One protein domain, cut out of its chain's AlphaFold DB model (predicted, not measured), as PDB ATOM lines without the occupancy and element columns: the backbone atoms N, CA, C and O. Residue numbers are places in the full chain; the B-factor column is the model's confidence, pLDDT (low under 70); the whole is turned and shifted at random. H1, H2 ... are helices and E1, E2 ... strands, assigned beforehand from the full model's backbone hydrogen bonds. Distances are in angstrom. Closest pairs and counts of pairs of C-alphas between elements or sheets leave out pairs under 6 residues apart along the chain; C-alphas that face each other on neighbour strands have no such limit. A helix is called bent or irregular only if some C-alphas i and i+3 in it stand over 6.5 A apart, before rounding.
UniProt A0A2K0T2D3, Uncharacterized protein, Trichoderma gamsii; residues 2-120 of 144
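This is residues 2 to 120 of the 144 residues of an uncharacterized protein of Trichoderma gamsii (UniProt A0A2K0T2D3). A ribbon of two parallel strands, E1 and E2, and three helices, H5, H3 and H1, are set round a common middle: H5 covers E2 on one face of the ribbon, H3 runs alongside H5, and H1 is side by side with H3. Short H2 and the long loop of residues 13 to 26 lie at one end of the longest axis, and H6 with the last printed residues lies at the other. The printed part has 119 residues with six named helices and two named strands, in the order H1 H2 H3 E1 H4 H5 E2 H6, and its class is mostly helix. It is compact, with a radius of gyration of the C-alphas of 15.1 A and spans of 47 by 34 by 23 A.

E1, residues 54 to 59, and E2, residues 92 to 97, are parallel neighbours at 17 degrees; N 55 and O 92 are 2.8 A apart and N 96 and O 57 are 2.9 A apart, within hydrogen-bond range. H4, residues 68 to 73, and H5, residues 75 to 83, complete a strand-helix-strand unit, two parallel neighbour strands joined through helices, with a right-handed crossover. The closest C-alphas of H5 and E2 are those of Val 81 and Leu 95, 7.2 A apart. H3, residues 35 to 47, is the hub, touching three helices. With residues 35 to 39 alone it only just touches H5, with 3 pairs of C-alphas within 8 A, the closest Pro 35 and Ile 76 at 7.2 A; they run the same way at a shallow tilt of 11 degrees. H3 touches H1, residues 2 to 12, the closest C-alphas being those of Ile 6 and Leu 42, 5.7 A apart; they run the same way at a shallow tilt of 26 degrees. H2, residues 27 to 31, and H3 touch only at the corner, and only just, with 3 pairs of C-alphas within 8 A, the closest Leu 30 and Glu 37 at 5.8 A. H6, residues 105 to 111, is close to H5 but not clearly touching, the closest C-alphas being those of Phe 77 and Leu 106, 7.8 A apart. H4 and H5 meet only through their link. H1 and H5 are apart, and so are H3 and E2. Every O i to N i+4 pair is within hydrogen-bond range in H1, H2, H3, H5 and H6; H4 has 0 of 2, with 2 of 3 O i to N i+3 pairs within range, and is irregular, C-alphas 69 and 72 being 8.0 A apart.

E1 measures 16.1 A and E2 17.0 A from first to last C-alpha. H3 measures 18.3 A, H1 15.5 A, H5 12.5 A and H6 10.1 A. H1 begins at C-alpha 2, (-19.922, -18.772, -4.075), E1 at C-alpha 54, (-36.086, -11.424, -0.047), and H6 ends at C-alpha 111, (-19.057, 5.001, -5.308).

The two C-alphas farthest apart are those of Asp 18 and Asp 120, at 48.0 A. The printed part has no cut, and the link from H1 to H2, 14 residues, is long. The mean pLDDT of the printed part is 87.1; residues 21 to 24, residues 112 to 114 and residue 120 are under 70.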
ATOM      1  N   LEU A   2     -18.715 -18.238  -3.413       93.75
ATOM      2  CA  LEU A   2     -19.922 -18.772  -4.075       93.75
ATOM      3  C   LEU A   2     -20.406 -20.130  -3.547       93.75
ATOM      4  O   LEU A   2     -21.558 -20.253  -3.154       93.75
ATOM      5  N   ALA A   3     -19.514 -21.120  -3.432       93.38
ATOM      6  CA  ALA A   3     -19.875 -22.437  -2.892       93.38
ATOM      7  C   ALA A   3     -20.488 -22.373  -1.477       93.38
ATOM      8  O   ALA A   3     -21.344 -23.182  -1.142       93.38
ATOM      9  N   SER A   4     -20.076 -21.401  -0.652       93.75
ATOM     10  CA  SER A   4     -20.668 -21.210   0.675       93.75
ATOM     11  C   SER A   4     -22.041 -20.548   0.603       93.75
ATOM     12  O   SER A   4     -22.902 -20.912   1.393       93.75
ATOM     13  N   LEU A   5     -22.264 -19.618  -0.332       95.31
ATOM     14  CA  LEU A   5     -23.593 -19.041  -0.560       95.31
ATOM     15  C   LEU A   5     -24.576 -20.112  -1.046       95.31
ATOM     16  O   LEU A   5     -25.688 -20.188  -0.535       95.31
ATOM     17  N   ILE A   6     -24.138 -20.975  -1.969       94.56
ATOM     18  CA  ILE A   6     -24.919 -22.124  -2.447       94.56
ATOM     19  C   ILE A   6     -25.297 -23.033  -1.277       94.56
ATOM     20  O   ILE A   6     -26.476 -23.296  -1.068       94.56
ATOM     21  N   ASP A   7     -24.315 -23.467  -0.481       94.50
ATOM     22  CA  ASP A   7     -24.560 -24.334   0.678       94.50
ATOM     23  C   ASP A   7     -25.549 -23.701   1.672       94.50
ATOM     24  O   ASP A   7     -26.499 -24.348   2.104       94.50
ATOM     25  N   GLN A   8     -25.400 -22.406   1.970       95.19
ATOM     26  CA  GLN A   8     -26.316 -21.686   2.859       95.19
ATOM     27  C   GLN A   8     -27.748 -21.628   2.314       95.19
ATOM     28  O   GLN A   8     -28.695 -21.848   3.067       95.19
ATOM     29  N   ILE A   9     -27.924 -21.357   1.018       94.38
ATOM     30  CA  ILE A   9     -29.247 -21.318   0.383       94.38
ATOM     31  C   ILE A   9     -29.886 -22.714   0.410       94.38
ATOM     32  O   ILE A   9     -31.041 -22.844   0.814       94.38
ATOM     33  N   CYS A  10     -29.126 -23.761   0.081       93.31
ATOM     34  CA  CYS A  10     -29.583 -25.154   0.117       93.31
ATOM     35  C   CYS A  10     -29.937 -25.652   1.527       93.31
ATOM     36  O   CYS A  10     -30.753 -26.556   1.678       93.31
ATOM     37  N   GLN A  11     -29.336 -25.083   2.574       93.88
ATOM     38  CA  GLN A  11     -29.703 -25.389   3.960       93.88
ATOM     39  C   GLN A  11     -30.984 -24.673   4.405       93.88
ATOM     40  O   GLN A  11     -31.666 -25.145   5.315       93.88
ATOM     41  N   GLN A  12     -31.303 -23.529   3.798       92.06
ATOM     42  CA  GLN A  12     -32.473 -22.719   4.147       92.06
ATOM     43  C   GLN A  12     -33.722 -23.102   3.352       92.06
ATOM     44  O   GLN A  12     -34.834 -22.957   3.863       92.06
ATOM     45  N   TYR A  13     -33.550 -23.608   2.130       89.38
ATOM     46  CA  TYR A  13     -34.637 -23.942   1.217       89.38
ATOM     47  C   TYR A  13     -34.451 -25.341   0.633       89.38
ATOM     48  O   TYR A  13     -33.338 -25.781   0.358       89.38
ATOM     49  N   LEU A  14     -35.566 -26.043   0.433       86.44
ATOM     50  CA  LEU A  14     -35.568 -27.344  -0.227       86.44
ATOM     51  C   LEU A  14     -35.582 -27.138  -1.739       86.44
ATOM     52  O   LEU A  14     -36.530 -26.566  -2.273       86.44
ATOM     53  N   PHE A  15     -34.553 -27.645  -2.410       86.69
ATOM     54  CA  PHE A  15     -34.474 -27.674  -3.866       86.69
ATOM     55  C   PHE A  15     -34.720 -29.086  -4.372       86.69
ATOM     56  O   PHE A  15     -34.184 -30.059  -3.838       86.69
ATOM     57  N   ASP A  16     -35.520 -29.182  -5.425       83.38
ATOM     58  CA  ASP A  16     -35.672 -30.408  -6.190       83.38
ATOM     59  C   ASP A  16     -34.587 -30.452  -7.270       83.38
ATOM     60  O   ASP A  16     -34.766 -29.942  -8.373       83.38
ATOM     61  N   PHE A  17     -33.431 -31.019  -6.925       81.44
ATOM     62  CA  PHE A  17     -32.293 -31.131  -7.841       81.44
ATOM     63  C   PHE A  17     -32.544 -32.086  -9.014       81.44
ATOM     64  O   PHE A  17     -31.826 -31.996 -10.007       81.44
ATOM     65  N   ASP A  18     -33.541 -32.972  -8.921       77.88
ATOM     66  CA  ASP A  18     -33.878 -33.907  -9.998       77.88
ATOM     67  C   ASP A  18     -34.639 -33.200 -11.132       77.88
ATOM     68  O   ASP A  18     -34.516 -33.587 -12.293       77.88
ATOM     69  N   ASN A  19     -35.393 -32.147 -10.796       71.31
ATOM     70  CA  ASN A  19     -36.149 -31.317 -11.738       71.31
ATOM     71  C   ASN A  19     -35.540 -29.924 -11.956       71.31
ATOM     72  O   ASN A  19     -36.103 -29.115 -12.696       71.31
ATOM     73  N   LEU A  20     -34.415 -29.622 -11.307       72.62
ATOM     74  CA  LEU A  20     -33.678 -28.396 -11.558       72.62
ATOM     75  C   LEU A  20     -33.158 -28.482 -12.996       72.62
ATOM     76  O   LEU A  20     -32.343 -29.350 -13.304       72.62
ATOM     77  N   GLU A  21     -33.645 -27.607 -13.878       66.12
ATOM     78  CA  GLU A  21     -33.076 -27.426 -15.217       66.12
ATOM     79  C   GLU A  21     -31.678 -26.821 -15.062       66.12
ATOM     80  O   GLU A  21     -31.446 -25.638 -15.289       66.12
ATOM     81  N   VAL A  22     -30.720 -27.648 -14.645       65.19
ATOM     82  CA  VAL A  22     -29.294 -27.330 -14.652       65.19
ATOM     83  C   VAL A  22     -28.733 -27.550 -16.062       65.19
ATOM     84  O   VAL A  22     -27.637 -28.083 -16.247       65.19
ATOM     85  N   ASP A  23     -29.528 -27.205 -17.077       56.22
ATOM     86  CA  ASP A  23     -29.172 -27.377 -18.475       56.22
ATOM     87  C   ASP A  23     -27.981 -26.464 -18.777       56.22
ATOM     88  O   ASP A  23     -28.080 -25.239 -18.766       56.22
ATOM     89  N   GLY A  24     -26.827 -27.088 -19.015       61.41
ATOM     90  CA  GLY A  24     -25.586 -26.401 -19.371       61.41
ATOM     91  C   GLY A  24     -24.533 -26.305 -18.269       61.41
ATOM     92  O   GLY A  24     -23.433 -25.864 -18.582       61.41
ATOM     93  N   VAL A  25     -24.795 -26.757 -17.037       70.12
ATOM     94  CA  VAL A  25     -23.767 -26.720 -15.984       70.12
ATOM     95  C   VAL A  25     -22.814 -27.902 -16.096       70.12
ATOM     96  O   VAL A  25     -23.205 -29.076 -16.056       70.12
ATOM     97  N   ASN A  26     -21.528 -27.592 -16.216       81.50
ATOM     98  CA  ASN A  26     -20.492 -28.599 -16.357       81.50
ATOM     99  C   ASN A  26     -20.108 -29.179 -14.985       81.50
ATOM    100  O   ASN A  26     -19.429 -28.541 -14.181       81.50
ATOM    101  N   LYS A  27     -20.509 -30.433 -14.731       82.19
ATOM    102  CA  LYS A  27     -20.237 -31.140 -13.465       82.19
ATOM    103  C   LYS A  27     -18.749 -31.220 -13.120       82.19
ATOM    104  O   LYS A  27     -18.400 -31.077 -11.955       82.19
ATOM    105  N   GLU A  28     -17.882 -31.417 -14.110       86.94
ATOM    106  CA  GLU A  28     -16.435 -31.497 -13.886       86.94
ATOM    107  C   GLU A  28     -15.874 -30.145 -13.427       86.94
ATOM    108  O   GLU A  28     -15.064 -30.073 -12.503       86.94
ATOM    109  N   LEU A  29     -16.342 -29.050 -14.025       86.62
ATOM    110  CA  LEU A  29     -15.937 -27.702 -13.632       86.62
ATOM    111  C   LEU A  29     -16.503 -27.311 -12.258       86.62
ATOM    112  O   LEU A  29     -15.779 -26.742 -11.439       86.62
ATOM    113  N   LEU A  30     -17.744 -27.702 -11.946       86.38
ATOM    114  CA  LEU A  30     -18.309 -27.548 -10.602       86.38
ATOM    115  C   LEU A  30     -17.492 -28.282  -9.532       86.38
ATOM    116  O   LEU A  30     -17.213 -27.712  -8.474       86.38
ATOM    117  N   GLU A  31     -17.100 -29.535  -9.786       86.75
ATOM    118  CA  GLU A  31     -16.266 -30.320  -8.864       86.75
ATOM    119  C   GLU A  31     -14.905 -29.651  -8.630       86.75
ATOM    120  O   GLU A  31     -14.410 -29.613  -7.500       86.75
ATOM    121  N   ASN A  32     -14.352 -29.031  -9.674       90.06
ATOM    122  CA  ASN A  32     -13.126 -28.238  -9.607       90.06
ATOM    123  C   ASN A  32     -13.323 -26.822  -9.036       90.06
ATOM    124  O   ASN A  32     -12.351 -26.079  -8.903       90.06
ATOM    125  N   ARG A  33     -14.548 -26.469  -8.622       88.56
ATOM    126  CA  ARG A  33     -14.922 -25.161  -8.059       88.56
ATOM    127  C   ARG A  33     -14.636 -23.996  -9.001       88.56
ATOM    128  O   ARG A  33     -14.219 -22.927  -8.544       88.56
ATOM    129  N   ASP A  34     -14.881 -24.211 -10.284       91.00
ATOM    130  CA  ASP A  34     -14.832 -23.152 -11.277       91.00
ATOM    131  C   ASP A  34     -15.771 -21.988 -10.874       91.00
ATOM    132  O   ASP A  34     -16.931 -22.232 -10.519       91.00
ATOM    133  N   PRO A  35     -15.288 -20.732 -10.845       90.19
ATOM    134  CA  PRO A  35     -16.090 -19.599 -10.395       90.19
ATOM    135  C   PRO A  35     -17.332 -19.328 -11.250       90.19
ATOM    136  O   PRO A  35     -18.372 -18.991 -10.686       90.19
ATOM    137  N   GLU A  36     -17.238 -19.473 -12.574       90.69
ATOM    138  CA  GLU A  36     -18.343 -19.188 -13.495       90.69
ATOM    139  C   GLU A  36     -19.443 -20.236 -13.336       90.69
ATOM    140  O   GLU A  36     -20.616 -19.900 -13.178       90.69
ATOM    141  N   GLU A  37     -19.069 -21.510 -13.259       91.06
ATOM    142  CA  GLU A  37     -20.028 -22.599 -13.060       91.06
ATOM    143  C   GLU A  37     -20.684 -22.548 -11.679       91.06
ATOM    144  O   GLU A  37     -21.887 -22.782 -11.538       91.06
ATOM    145  N   LEU A  38     -19.929 -22.171 -10.642       92.75
ATOM    146  CA  LEU A  38     -20.505 -21.917  -9.322       92.75
ATOM    147  C   LEU A  38     -21.482 -20.735  -9.347       92.75
ATOM    148  O   LEU A  38     -22.496 -20.775  -8.650       92.75
ATOM    149  N   TYR A  39     -21.208 -19.687 -10.124       93.56
ATOM    150  CA  TYR A  39     -22.140 -18.574 -10.273       93.56
ATOM    151  C   TYR A  39     -23.405 -19.003 -11.026       93.56
ATOM    152  O   TYR A  39     -24.505 -18.721 -10.556       93.56
ATOM    153  N   ASN A  40     -23.273 -19.760 -12.117       91.69
ATOM    154  CA  ASN A  40     -24.409 -20.286 -12.881       91.69
ATOM    155  C   ASN A  40     -25.320 -21.171 -12.020       91.69
ATOM    156  O   ASN A  40     -26.549 -21.059 -12.075       91.69
ATOM    157  N   LEU A  41     -24.728 -22.016 -11.173       92.06
ATOM    158  CA  LEU A  41     -25.482 -22.817 -10.215       92.06
ATOM    159  C   LEU A  41     -26.199 -21.931  -9.187       92.06
ATOM    160  O   LEU A  41     -27.394 -22.110  -8.960       92.06
ATOM    161  N   LEU A  42     -25.497 -20.960  -8.592       94.00
ATOM    162  CA  LEU A  42     -26.099 -20.008  -7.656       94.00
ATOM    163  C   LEU A  42     -27.282 -19.271  -8.302       94.00
ATOM    164  O   LEU A  42     -28.360 -19.223  -7.716       94.00
ATOM    165  N   TYR A  43     -27.105 -18.753  -9.516       93.44
ATOM    166  CA  TYR A  43     -28.141 -18.071 -10.289       93.44
ATOM    167  C   TYR A  43     -29.378 -18.951 -10.498       93.44
ATOM    168  O   TYR A  43     -30.502 -18.540 -10.202       93.44
ATOM    169  N   THR A  44     -29.168 -20.194 -10.935       91.88
ATOM    170  CA  THR A  44     -30.245 -21.165 -11.174       91.88
ATOM    171  C   THR A  44     -31.041 -21.442  -9.899       91.88
ATOM    172  O   THR A  44     -32.273 -21.437  -9.923       91.88
ATOM    173  N   LEU A  45     -30.354 -21.609  -8.764       92.50
ATOM    174  CA  LEU A  45     -31.012 -21.789  -7.471       92.50
ATOM    175  C   LEU A  45     -31.844 -20.558  -7.100       92.50
ATOM    176  O   LEU A  45     -33.015 -20.696  -6.752       92.50
ATOM    177  N   ILE A  46     -31.284 -19.353  -7.238       93.44
ATOM    178  CA  ILE A  46     -31.978 -18.098  -6.917       93.44
ATOM    179  C   ILE A  46     -33.235 -17.919  -7.770       93.44
ATOM    180  O   ILE A  46     -34.276 -17.522  -7.250       93.44
ATOM    181  N   LYS A  47     -33.182 -18.274  -9.055       92.06
ATOM    182  CA  LYS A  47     -34.327 -18.189  -9.970       92.06
ATOM    183  C   LYS A  47     -35.498 -19.087  -9.562       92.06
ATOM    184  O   LYS A  47     -36.645 -18.789  -9.884       92.06
ATOM    185  N   THR A  48     -35.220 -20.175  -8.848       90.81
ATOM    186  CA  THR A  48     -36.251 -21.111  -8.368       90.81
ATOM    187  C   THR A  48     -36.845 -20.718  -7.017       90.81
ATOM    188  O   THR A  48     -37.792 -21.355  -6.553       90.81
ATOM    189  N   LEU A  49     -36.321 -19.664  -6.384       91.75
ATOM    190  CA  LEU A  49     -36.821 -19.209  -5.097       91.75
ATOM    191  C   LEU A  49     -38.229 -18.573  -5.211       91.75
ATOM    192  O   LEU A  49     -38.559 -17.942  -6.224       91.75
ATOM    193  N   PRO A  50     -39.072 -18.710  -4.169       90.19
ATOM    194  CA  PRO A  50     -40.410 -18.116  -4.136       90.19
ATOM    195  C   PRO A  50     -40.417 -16.581  -4.215       90.19
ATOM    196  O   PRO A  50     -39.589 -15.907  -3.617       90.19
ATOM    197  N   ALA A  51     -41.405 -15.991  -4.891       91.56
ATOM    198  CA  ALA A  51     -41.469 -14.535  -5.080       91.56
ATOM    199  C   ALA A  51     -41.698 -13.723  -3.787       91.56
ATOM    200  O   ALA A  51     -41.479 -12.515  -3.752       91.56
ATOM    201  N   ASP A  52     -42.190 -14.365  -2.727       92.44
ATOM    202  CA  ASP A  52     -42.494 -13.738  -1.441       92.44
ATOM    203  C   ASP A  52     -41.276 -13.620  -0.515       92.44
ATOM    204  O   ASP A  52     -41.377 -13.011   0.555       92.44
ATOM    205  N   ILE A  53     -40.116 -14.145  -0.921       92.19
ATOM    206  CA  ILE A  53     -38.883 -14.022  -0.148       92.19
ATOM    207  C   ILE A  53     -38.005 -12.861  -0.634       92.19
ATOM    208  O   ILE A  53     -38.027 -12.436  -1.788       92.19
ATOM    209  N   THR A  54     -37.196 -12.326   0.281       94.69
ATOM    210  CA  THR A  54     -36.086 -11.424  -0.047       94.69
ATOM    211  C   THR A  54     -34.788 -12.133   0.296       94.69
ATOM    212  O   THR A  54     -34.515 -12.389   1.469       94.69
ATOM    213  N   LEU A  55     -33.981 -12.434  -0.717       95.75
ATOM    214  CA  LEU A  55     -32.662 -13.018  -0.537       95.75
ATOM    215  C   LEU A  55     -31.651 -11.913  -0.229       95.75
ATOM    216  O   LEU A  55     -31.508 -10.965  -0.996       95.75
ATOM    217  N   MET A  56     -30.925 -12.041   0.879       95.69
ATOM    218  CA  MET A  56     -29.817 -11.150   1.217       95.69
ATOM    219  C   MET A  56     -28.496 -11.910   1.125       95.69
ATOM    220  O   MET A  56     -28.241 -12.815   1.915       95.69
ATOM    221  N   LEU A  57     -27.644 -11.508   0.186       95.69
ATOM    222  CA  LEU A  57     -26.281 -12.000   0.043       95.69
ATOM    223  C   LEU A  57     -25.333 -11.068   0.799       95.69
ATOM    224  O   LEU A  57     -25.180  -9.896   0.447       95.69
ATOM    225  N   LEU A  58     -24.706 -11.592   1.851       94.94
ATOM    226  CA  LEU A  58     -23.677 -10.899   2.620       94.94
ATOM    227  C   LEU A  58     -22.311 -11.484   2.264       94.94
ATOM    228  O   LEU A  58     -22.046 -12.657   2.531       94.94
ATOM    229  N   ILE A  59     -21.436 -10.655   1.711       93.50
ATOM    230  CA  ILE A  59     -20.050 -11.022   1.434       93.50
ATOM    231  C   ILE A  59     -19.172 -10.268   2.418       93.50
ATOM    232  O   ILE A  59     -18.971  -9.060   2.299       93.50
ATOM    233  N   ASP A  60     -18.695 -11.001   3.417       92.00
ATOM    234  CA  ASP A  60     -17.810 -10.468   4.442       92.00
ATOM    235  C   ASP A  60     -16.348 -10.464   3.984       92.00
ATOM    236  O   ASP A  60     -15.924 -11.266   3.148       92.00
ATOM    237  N   GLU A  61     -15.590  -9.533   4.551       91.44
ATOM    238  CA  GLU A  61     -14.193  -9.256   4.238       91.44
ATOM    239  C   GLU A  61     -13.867  -9.190   2.741       91.44
ATOM    240  O   GLU A  61     -12.899  -9.782   2.254       91.44
ATOM    241  N   ALA A  62     -14.654  -8.394   2.014       90.75
ATOM    242  CA  ALA A  62     -14.578  -8.257   0.562       90.75
ATOM    243  C   ALA A  62     -13.166  -7.915   0.039       90.75
ATOM    244  O   ALA A  62     -12.746  -8.456  -0.983       90.75
ATOM    245  N   TYR A  63     -12.374  -7.127   0.784       90.31
ATOM    246  CA  TYR A  63     -10.983  -6.802   0.425       90.31
ATOM    247  C   TYR A  63     -10.061  -8.023   0.253       90.31
ATOM    248  O   TYR A  63      -9.003  -7.922  -0.369       90.31
ATOM    249  N   ILE A  64     -10.404  -9.186   0.824       91.19
ATOM    250  CA  ILE A  64      -9.618 -10.415   0.646       91.19
ATOM    251  C   ILE A  64      -9.671 -10.873  -0.807       91.19
ATOM    252  O   ILE A  64      -8.664 -11.382  -1.304       91.19
ATOM    253  N   TYR A  65     -10.818 -10.697  -1.458       88.25
ATOM    254  CA  TYR A  65     -11.095 -11.178  -2.807       88.25
ATOM    255  C   TYR A  65     -10.612 -10.230  -3.906       88.25
ATOM    256  O   TYR A  65     -10.561 -10.634  -5.056       88.25
ATOM    257  N   GLU A  66     -10.185  -9.017  -3.555       88.19
ATOM    258  CA  GLU A  66      -9.538  -8.087  -4.491       88.19
ATOM    259  C   GLU A  66      -8.010  -8.237  -4.549       88.19
ATOM    260  O   GLU A  66      -7.314  -7.466  -5.205       88.19
ATOM    261  N   ARG A  67      -7.445  -9.209  -3.830       88.31
ATOM    262  CA  ARG A  67      -6.003  -9.481  -3.881       88.31
ATOM    263  C   ARG A  67      -5.648 -10.170  -5.198       88.31
ATOM    264  O   ARG A  67      -6.390 -11.039  -5.630       88.31
ATOM    265  N   GLU A  68      -4.451  -9.899  -5.718       85.56
ATOM    266  CA  GLU A  68      -3.907 -10.423  -6.993       85.56
ATOM    267  C   GLU A  68      -4.154 -11.929  -7.219       85.56
ATOM    268  O   GLU A  68      -4.555 -12.354  -8.292       85.56
ATOM    269  N   LYS A  69      -4.043 -12.754  -6.171       87.00
ATOM    270  CA  LYS A  69      -4.338 -14.200  -6.240       87.00
ATOM    271  C   LYS A  69      -5.789 -14.573  -6.610       87.00
ATOM    272  O   LYS A  69      -6.084 -15.758  -6.727       87.00
ATOM    273  N   PHE A  70      -6.697 -13.606  -6.665       83.94
ATOM    274  CA  PHE A  70      -8.118 -13.764  -6.973       83.94
ATOM    275  C   PHE A  70      -8.573 -12.831  -8.104       83.94
ATOM    276  O   PHE A  70      -9.774 -12.692  -8.310       83.94
ATOM    277  N   GLU A  71      -7.640 -12.201  -8.822       80.69
ATOM    278  CA  GLU A  71      -7.940 -11.231  -9.882       80.69
ATOM    279  C   GLU A  71      -8.857 -11.820 -10.966       80.69
ATOM    280  O   GLU A  71      -9.845 -11.193 -11.343       80.69
ATOM    281  N   ASP A  72      -8.626 -13.081 -11.350       76.38
ATOM    282  CA  ASP A  72      -9.457 -13.816 -12.316       76.38
ATOM    283  C   ASP A  72     -10.923 -13.976 -11.864       76.38
ATOM    284  O   ASP A  72     -11.816 -14.183 -12.680       76.38
ATOM    285  N   GLY A  73     -11.191 -13.879 -10.558       80.94
ATOM    286  CA  GLY A  73     -12.524 -14.005  -9.973       80.94
ATOM    287  C   GLY A  73     -13.258 -12.678  -9.776       80.94
ATOM    288  O   GLY A  73     -14.366 -12.694  -9.243       80.94
ATOM    289  N   LEU A  74     -12.671 -11.537 -10.160       86.00
ATOM    290  CA  LEU A  74     -13.304 -10.224  -9.981       86.00
ATOM    291  C   LEU A  74     -14.573 -10.063 -10.821       86.00
ATOM    292  O   LEU A  74     -15.524  -9.442 -10.355       86.00
ATOM    293  N   SER A  75     -14.632 -10.688 -12.000       88.88
ATOM    294  CA  SER A  75     -15.819 -10.696 -12.869       88.88
ATOM    295  C   SER A  75     -17.067 -11.237 -12.164       88.88
ATOM    296  O   SER A  75     -18.177 -10.783 -12.426       88.88
ATOM    297  N   ILE A  76     -16.901 -12.148 -11.200       91.69
ATOM    298  CA  ILE A  76     -18.003 -12.667 -10.385       91.69
ATOM    299  C   ILE A  76     -18.666 -11.559  -9.566       91.69
ATOM    300  O   ILE A  76     -19.865 -11.625  -9.304       91.69
ATOM    301  N   PHE A  77     -17.924 -10.533  -9.145       90.88
ATOM    302  CA  PHE A  77     -18.526  -9.409  -8.439       90.88
ATOM    303  C   PHE A  77     -19.397  -8.555  -9.353       90.88
ATOM    304  O   PHE A  77     -20.474  -8.158  -8.913       90.88
ATOM    305  N   ASP A  78     -18.994  -8.336 -10.606       90.44
ATOM    306  CA  ASP A  78     -19.856  -7.681 -11.595       90.44
ATOM    307  C   ASP A  78     -21.146  -8.476 -11.802       90.44
ATOM    308  O   ASP A  78     -22.234  -7.906 -11.811       90.44
ATOM    309  N   GLU A  79     -21.038  -9.798 -11.920       93.44
ATOM    310  CA  GLU A  79     -22.197 -10.674 -12.080       93.44
ATOM    311  C   GLU A  79     -23.128 -10.635 -10.857       93.44
ATOM    312  O   GLU A  79     -24.338 -10.464 -10.997       93.44
ATOM    313  N   LEU A  80     -22.582 -10.666  -9.638       93.56
ATOM    314  CA  LEU A  80     -23.375 -10.504  -8.416       93.56
ATOM    315  C   LEU A  80     -24.035  -9.125  -8.311       93.56
ATOM    316  O   LEU A  80     -25.144  -9.025  -7.789       93.56
ATOM    317  N   VAL A  81     -23.380  -8.062  -8.777       91.50
ATOM    318  CA  VAL A  81     -23.975  -6.719  -8.806       91.50
ATOM    319  C   VAL A  81     -25.130  -6.675  -9.806       91.50
ATOM    320  O   VAL A  81     -26.220  -6.242  -9.436       91.50
ATOM    321  N   LYS A  82     -24.942  -7.200 -11.024       92.38
ATOM    322  CA  LYS A  82     -26.002  -7.299 -12.044       92.38
ATOM    323  C   LYS A  82     -27.186  -8.142 -11.577       92.38
ATOM    324  O   LYS A  82     -28.320  -7.827 -11.918       92.38
ATOM    325  N   LEU A  83     -26.946  -9.171 -10.765       93.56
ATOM    326  CA  LEU A  83     -27.990 -10.028 -10.198       93.56
ATOM    327  C   LEU A  83     -29.056  -9.238  -9.423       93.56
ATOM    328  O   LEU A  83     -30.223  -9.617  -9.416       93.56
ATOM    329  N   VAL A  84     -28.666  -8.145  -8.761       91.88
ATOM    330  CA  VAL A  84     -29.591  -7.281  -8.004       91.88
ATOM    331  C   VAL A  84     -30.551  -6.530  -8.934       91.88
ATOM    332  O   VAL A  84     -31.645  -6.158  -8.514       91.88
ATOM    333  N   GLU A  85     -30.152  -6.320 -10.187       90.31
ATOM    334  CA  GLU A  85     -30.907  -5.601 -11.214       90.31
ATOM    335  C   GLU A  85     -31.640  -6.549 -12.182       90.31
ATOM    336  O   GLU A  85     -32.319  -6.085 -13.099       90.31
ATOM    337  N   ASP A  86     -31.531  -7.871 -11.998       93.06
ATOM    338  CA  ASP A  86     -32.151  -8.853 -12.888       93.06
ATOM    339  C   ASP A  86     -33.670  -8.952 -12.657       93.06
ATOM    340  O   ASP A  86     -34.159  -9.645 -11.762       93.06
ATOM    341  N   GLU A  87     -34.430  -8.281 -13.524       91.00
ATOM    342  CA  GLU A  87     -35.899  -8.290 -13.531       91.00
ATOM    343  C   GLU A  87     -36.516  -9.656 -13.888       91.00
ATOM    344  O   GLU A  87     -37.725  -9.844 -13.735       91.00
ATOM    345  N   SER A  88     -35.725 -10.618 -14.376       91.00
ATOM    346  CA  SER A  88     -36.207 -11.976 -14.654       91.00
ATOM    347  C   SER A  88     -36.357 -12.833 -13.392       91.00
ATOM    348  O   SER A  88     -36.988 -13.895 -13.444       91.00
ATOM    349  N   LEU A  89     -35.811 -12.379 -12.259       91.88
ATOM    350  CA  LEU A  89     -35.938 -13.051 -10.974       91.88
ATOM    351  C   LEU A  89     -37.290 -12.741 -10.324       91.88
ATOM    352  O   LEU A  89     -37.707 -11.594 -10.184       91.88
ATOM    353  N   SER A  90     -37.966 -13.788  -9.855       90.94
ATOM    354  CA  SER A  90     -39.177 -13.674  -9.032       90.94
ATOM    355  C   SER A  90     -38.884 -13.120  -7.633       90.94
ATOM    356  O   SER A  90     -39.739 -12.483  -7.022       90.94
ATOM    357  N   THR A  91     -37.686 -13.398  -7.119       93.19
ATOM    358  CA  THR A  91     -37.227 -13.077  -5.766       93.19
ATOM    359  C   THR A  91     -36.494 -11.741  -5.743       93.19
ATOM    360  O   THR A  91     -35.636 -11.484  -6.581       93.19
ATOM    361  N   THR A  92     -36.749 -10.913  -4.726       94.69
ATOM    362  CA  THR A  92     -35.936  -9.705  -4.509       94.69
ATOM    363  C   THR A  92     -34.562 -10.089  -3.970       94.69
ATOM    364  O   THR A  92     -34.469 -10.668  -2.886       94.69
ATOM    365  N   VAL A  93     -33.495  -9.715  -4.676       96.00
ATOM    366  CA  VAL A  93     -32.109  -9.929  -4.235       96.00
ATOM    367  C   VAL A  93     -31.533  -8.636  -3.665       96.00
ATOM    368  O   VAL A  93     -31.697  -7.555  -4.221       96.00
ATOM    369  N   LYS A  94     -30.850  -8.735  -2.526       95.56
ATOM    370  CA  LYS A  94     -30.063  -7.654  -1.929       95.56
ATOM    371  C   LYS A  94     -28.634  -8.123  -1.745       95.56
ATOM    372  O   LYS A  94     -28.411  -9.210  -1.221       95.56
ATOM    373  N   LEU A  95     -27.683  -7.274  -2.107       94.56
ATOM    374  CA  LEU A  95     -26.261  -7.558  -1.990       94.56
ATOM    375  C   LEU A  95     -25.602  -6.567  -1.032       94.56
ATOM    376  O   LEU A  95     -25.821  -5.360  -1.131       94.56
ATOM    377  N   LEU A  96     -24.804  -7.080  -0.099       93.75
ATOM    378  CA  LEU A  96     -24.004  -6.280   0.821       93.75
ATOM    379  C   LEU A  96     -22.576  -6.820   0.880       93.75
ATOM    380  O   LEU A  96     -22.349  -7.954   1.302       93.75
ATOM    381  N   PHE A  97     -21.618  -5.964   0.534       92.00
ATOM    382  CA  PHE A  97     -20.199  -6.195   0.772       92.00
ATOM    383  C   PHE A  97     -19.780  -5.517   2.074       92.00
ATOM    384  O   PHE A  97     -19.925  -4.303   2.226       92.00
ATOM    385  N   ALA A  98     -19.249  -6.297   3.009       92.06
ATOM    386  CA  ALA A  98     -18.634  -5.798   4.230       92.06
ATOM    387  C   ALA A  98     -17.116  -5.957   4.135       92.06
ATOM    388  O   ALA A  98     -16.609  -6.929   3.573       92.06
ATOM    389  N   SER A  99     -16.366  -4.990   4.659       90.62
ATOM    390  CA  SER A  99     -14.914  -5.103   4.728       90.62
ATOM    391  C   SER A  99     -14.321  -4.246   5.835       90.62
ATOM    392  O   SER A  99     -14.742  -3.107   6.036       90.62
ATOM    393  N   THR A 100     -13.315  -4.788   6.524       88.50
ATOM    394  CA  THR A 100     -12.464  -4.023   7.447       88.50
ATOM    395  C   THR A 100     -11.283  -3.353   6.737       88.50
ATOM    396  O   THR A 100     -10.688  -2.415   7.269       88.50
ATOM    397  N   GLY A 101     -10.942  -3.814   5.530       84.00
ATOM    398  CA  GLY A 101      -9.921  -3.232   4.665       84.00
ATOM    399  C   GLY A 101     -10.499  -2.277   3.621       84.00
ATOM    400  O   GLY A 101     -11.703  -2.223   3.378       84.00
ATOM    401  N   ARG A 102      -9.616  -1.524   2.955       84.06
ATOM    402  CA  ARG A 102     -10.009  -0.781   1.752       84.06
ATOM    403  C   ARG A 102     -10.245  -1.747   0.597       84.06
ATOM    404  O   ARG A 102      -9.381  -2.569   0.305       84.06
ATOM    405  N   VAL A 103     -11.377  -1.557  -0.067       86.44
ATOM    406  CA  VAL A 103     -11.707  -2.127  -1.371       86.44
ATOM    407  C   VAL A 103     -11.454  -1.066  -2.443       86.44
ATOM    408  O   VAL A 103     -11.857   0.088  -2.281       86.44
ATOM    409  N   GLY A 104     -10.711  -1.429  -3.482       87.31
ATOM    410  CA  GLY A 104     -10.452  -0.611  -4.660       87.31
ATOM    411  C   GLY A 104     -11.539  -0.826  -5.701       87.31
ATOM    412  O   GLY A 104     -12.349   0.068  -5.924       87.31
ATOM    413  N   TYR A 105     -11.597  -2.030  -6.271       87.12
ATOM    414  CA  TYR A 105     -12.490  -2.358  -7.383       87.12
ATOM    415  C   TYR A 105     -13.971  -2.216  -6.998       87.12
ATOM    416  O   TYR A 105     -14.679  -1.398  -7.580       87.12
ATOM    417  N   LEU A 106     -14.423  -2.891  -5.933       86.06
ATOM    418  CA  LEU A 106     -15.792  -2.738  -5.422       86.06
ATOM    419  C   LEU A 106     -16.048  -1.306  -4.940       86.06
ATOM    420  O   LEU A 106     -17.155  -0.783  -5.052       86.06
ATOM    421  N   GLY A 107     -15.015  -0.646  -4.409       84.31
ATOM    422  CA  GLY A 107     -15.096   0.752  -4.004       84.31
ATOM    423  C   GLY A 107     -15.520   1.655  -5.162       84.31
ATOM    424  O   GLY A 107     -16.424   2.468  -4.994       84.31
ATOM    425  N   GLU A 108     -14.911   1.490  -6.333       85.00
ATOM    426  CA  GLU A 108     -15.243   2.243  -7.544       85.00
ATOM    427  C   GLU A 108     -16.645   1.905  -8.067       85.00
ATOM    428  O   GLU A 108     -17.413   2.825  -8.366       85.00
ATOM    429  N   THR A 109     -17.021   0.620  -8.081       82.81
ATOM    430  CA  THR A 109     -18.350   0.151  -8.510       82.81
ATOM    431  C   THR A 109     -19.481   0.794  -7.695       82.81
ATOM    432  O   THR A 109     -20.452   1.293  -8.261       82.81
ATOM    433  N   PHE A 110     -19.353   0.861  -6.365       81.50
ATOM    434  CA  PHE A 110     -20.410   1.378  -5.478       81.50
ATOM    435  C   PHE A 110     -20.341   2.894  -5.211       81.50
ATOM    436  O   PHE A 110     -21.328   3.496  -4.764       81.50
ATOM    437  N   GLN A 111     -19.204   3.548  -5.477       75.00
ATOM    438  CA  GLN A 111     -19.057   5.001  -5.308       75.00
ATOM    439  C   GLN A 111     -19.948   5.796  -6.259       75.00
ATOM    440  O   GLN A 111     -20.462   6.845  -5.869       75.00
ATOM    441  N   GLN A 112     -20.187   5.288  -7.470       63.25
ATOM    442  CA  GLN A 112     -21.022   5.967  -8.462       63.25
ATOM    443  C   GLN A 112     -22.480   6.144  -7.995       63.25
ATOM    444  O   GLN A 112     -23.143   7.093  -8.409       63.25
ATOM    445  N   GLY A 113     -22.957   5.289  -7.082       60.69
ATOM    446  CA  GLY A 113     -24.318   5.336  -6.538       60.69
ATOM    447  C   GLY A 113     -24.453   5.956  -5.143       60.69
ATOM    448  O   GLY A 113     -25.564   6.013  -4.619       60.69
ATOM    449  N   GLY A 114     -23.359   6.380  -4.495       68.00
ATOM    450  CA  GLY A 114     -23.393   6.836  -3.094       68.00
ATOM    451  C   GLY A 114     -23.776   5.735  -2.092       68.00
ATOM    452  O   GLY A 114     -24.262   6.030  -1.002       68.00
ATOM    453  N   GLN A 115     -23.570   4.467  -2.456       78.00
ATOM    454  CA  GLN A 115     -23.998   3.288  -1.690       78.00
ATOM    455  C   GLN A 115     -22.910   2.758  -0.740       78.00
ATOM    456  O   GLN A 115     -23.094   1.739  -0.075       78.00
ATOM    457  N   VAL A 116     -21.777   3.457  -0.643       79.31
ATOM    458  CA  VAL A 116     -20.677   3.100   0.258       79.31
ATOM    459  C   VAL A 116     -20.921   3.699   1.642       79.31
ATOM    460  O   VAL A 116     -20.879   4.916   1.825       79.31
ATOM    461  N   LEU A 117     -21.118   2.837   2.640       77.31
ATOM    462  CA  LEU A 117     -21.189   3.239   4.042       77.31
ATOM    463  C   LEU A 117     -19.817   3.091   4.708       77.31
ATOM    464  O   LEU A 117     -19.363   1.979   4.971       77.31
ATOM    465  N   ASN A 118     -19.172   4.209   5.043       75.06
ATOM    466  CA  ASN A 118     -17.924   4.193   5.804       75.06
ATOM    467  C   ASN A 118     -18.196   4.342   7.313       75.06
ATOM    468  O   ASN A 118     -18.561   5.417   7.800       75.06
ATOM    469  N   VAL A 119     -17.984   3.256   8.061       71.12
ATOM    470  CA  VAL A 119     -18.276   3.189   9.501       71.12
ATOM    471  C   VAL A 119     -17.332   4.068  10.338       71.12
ATOM    472  O   VAL A 119     -17.783   4.638  11.335       71.12
ATOM    473  N   ASP A 120     -16.082   4.285   9.913       65.31
ATOM    474  CA  ASP A 120     -15.142   5.187  10.609       65.31
ATOM    475  C   ASP A 120     -15.677   6.623  10.630       65.31
ATOM    476  O   ASP A 120     -15.586   7.343  11.629       65.31
TER     477      ASP A 120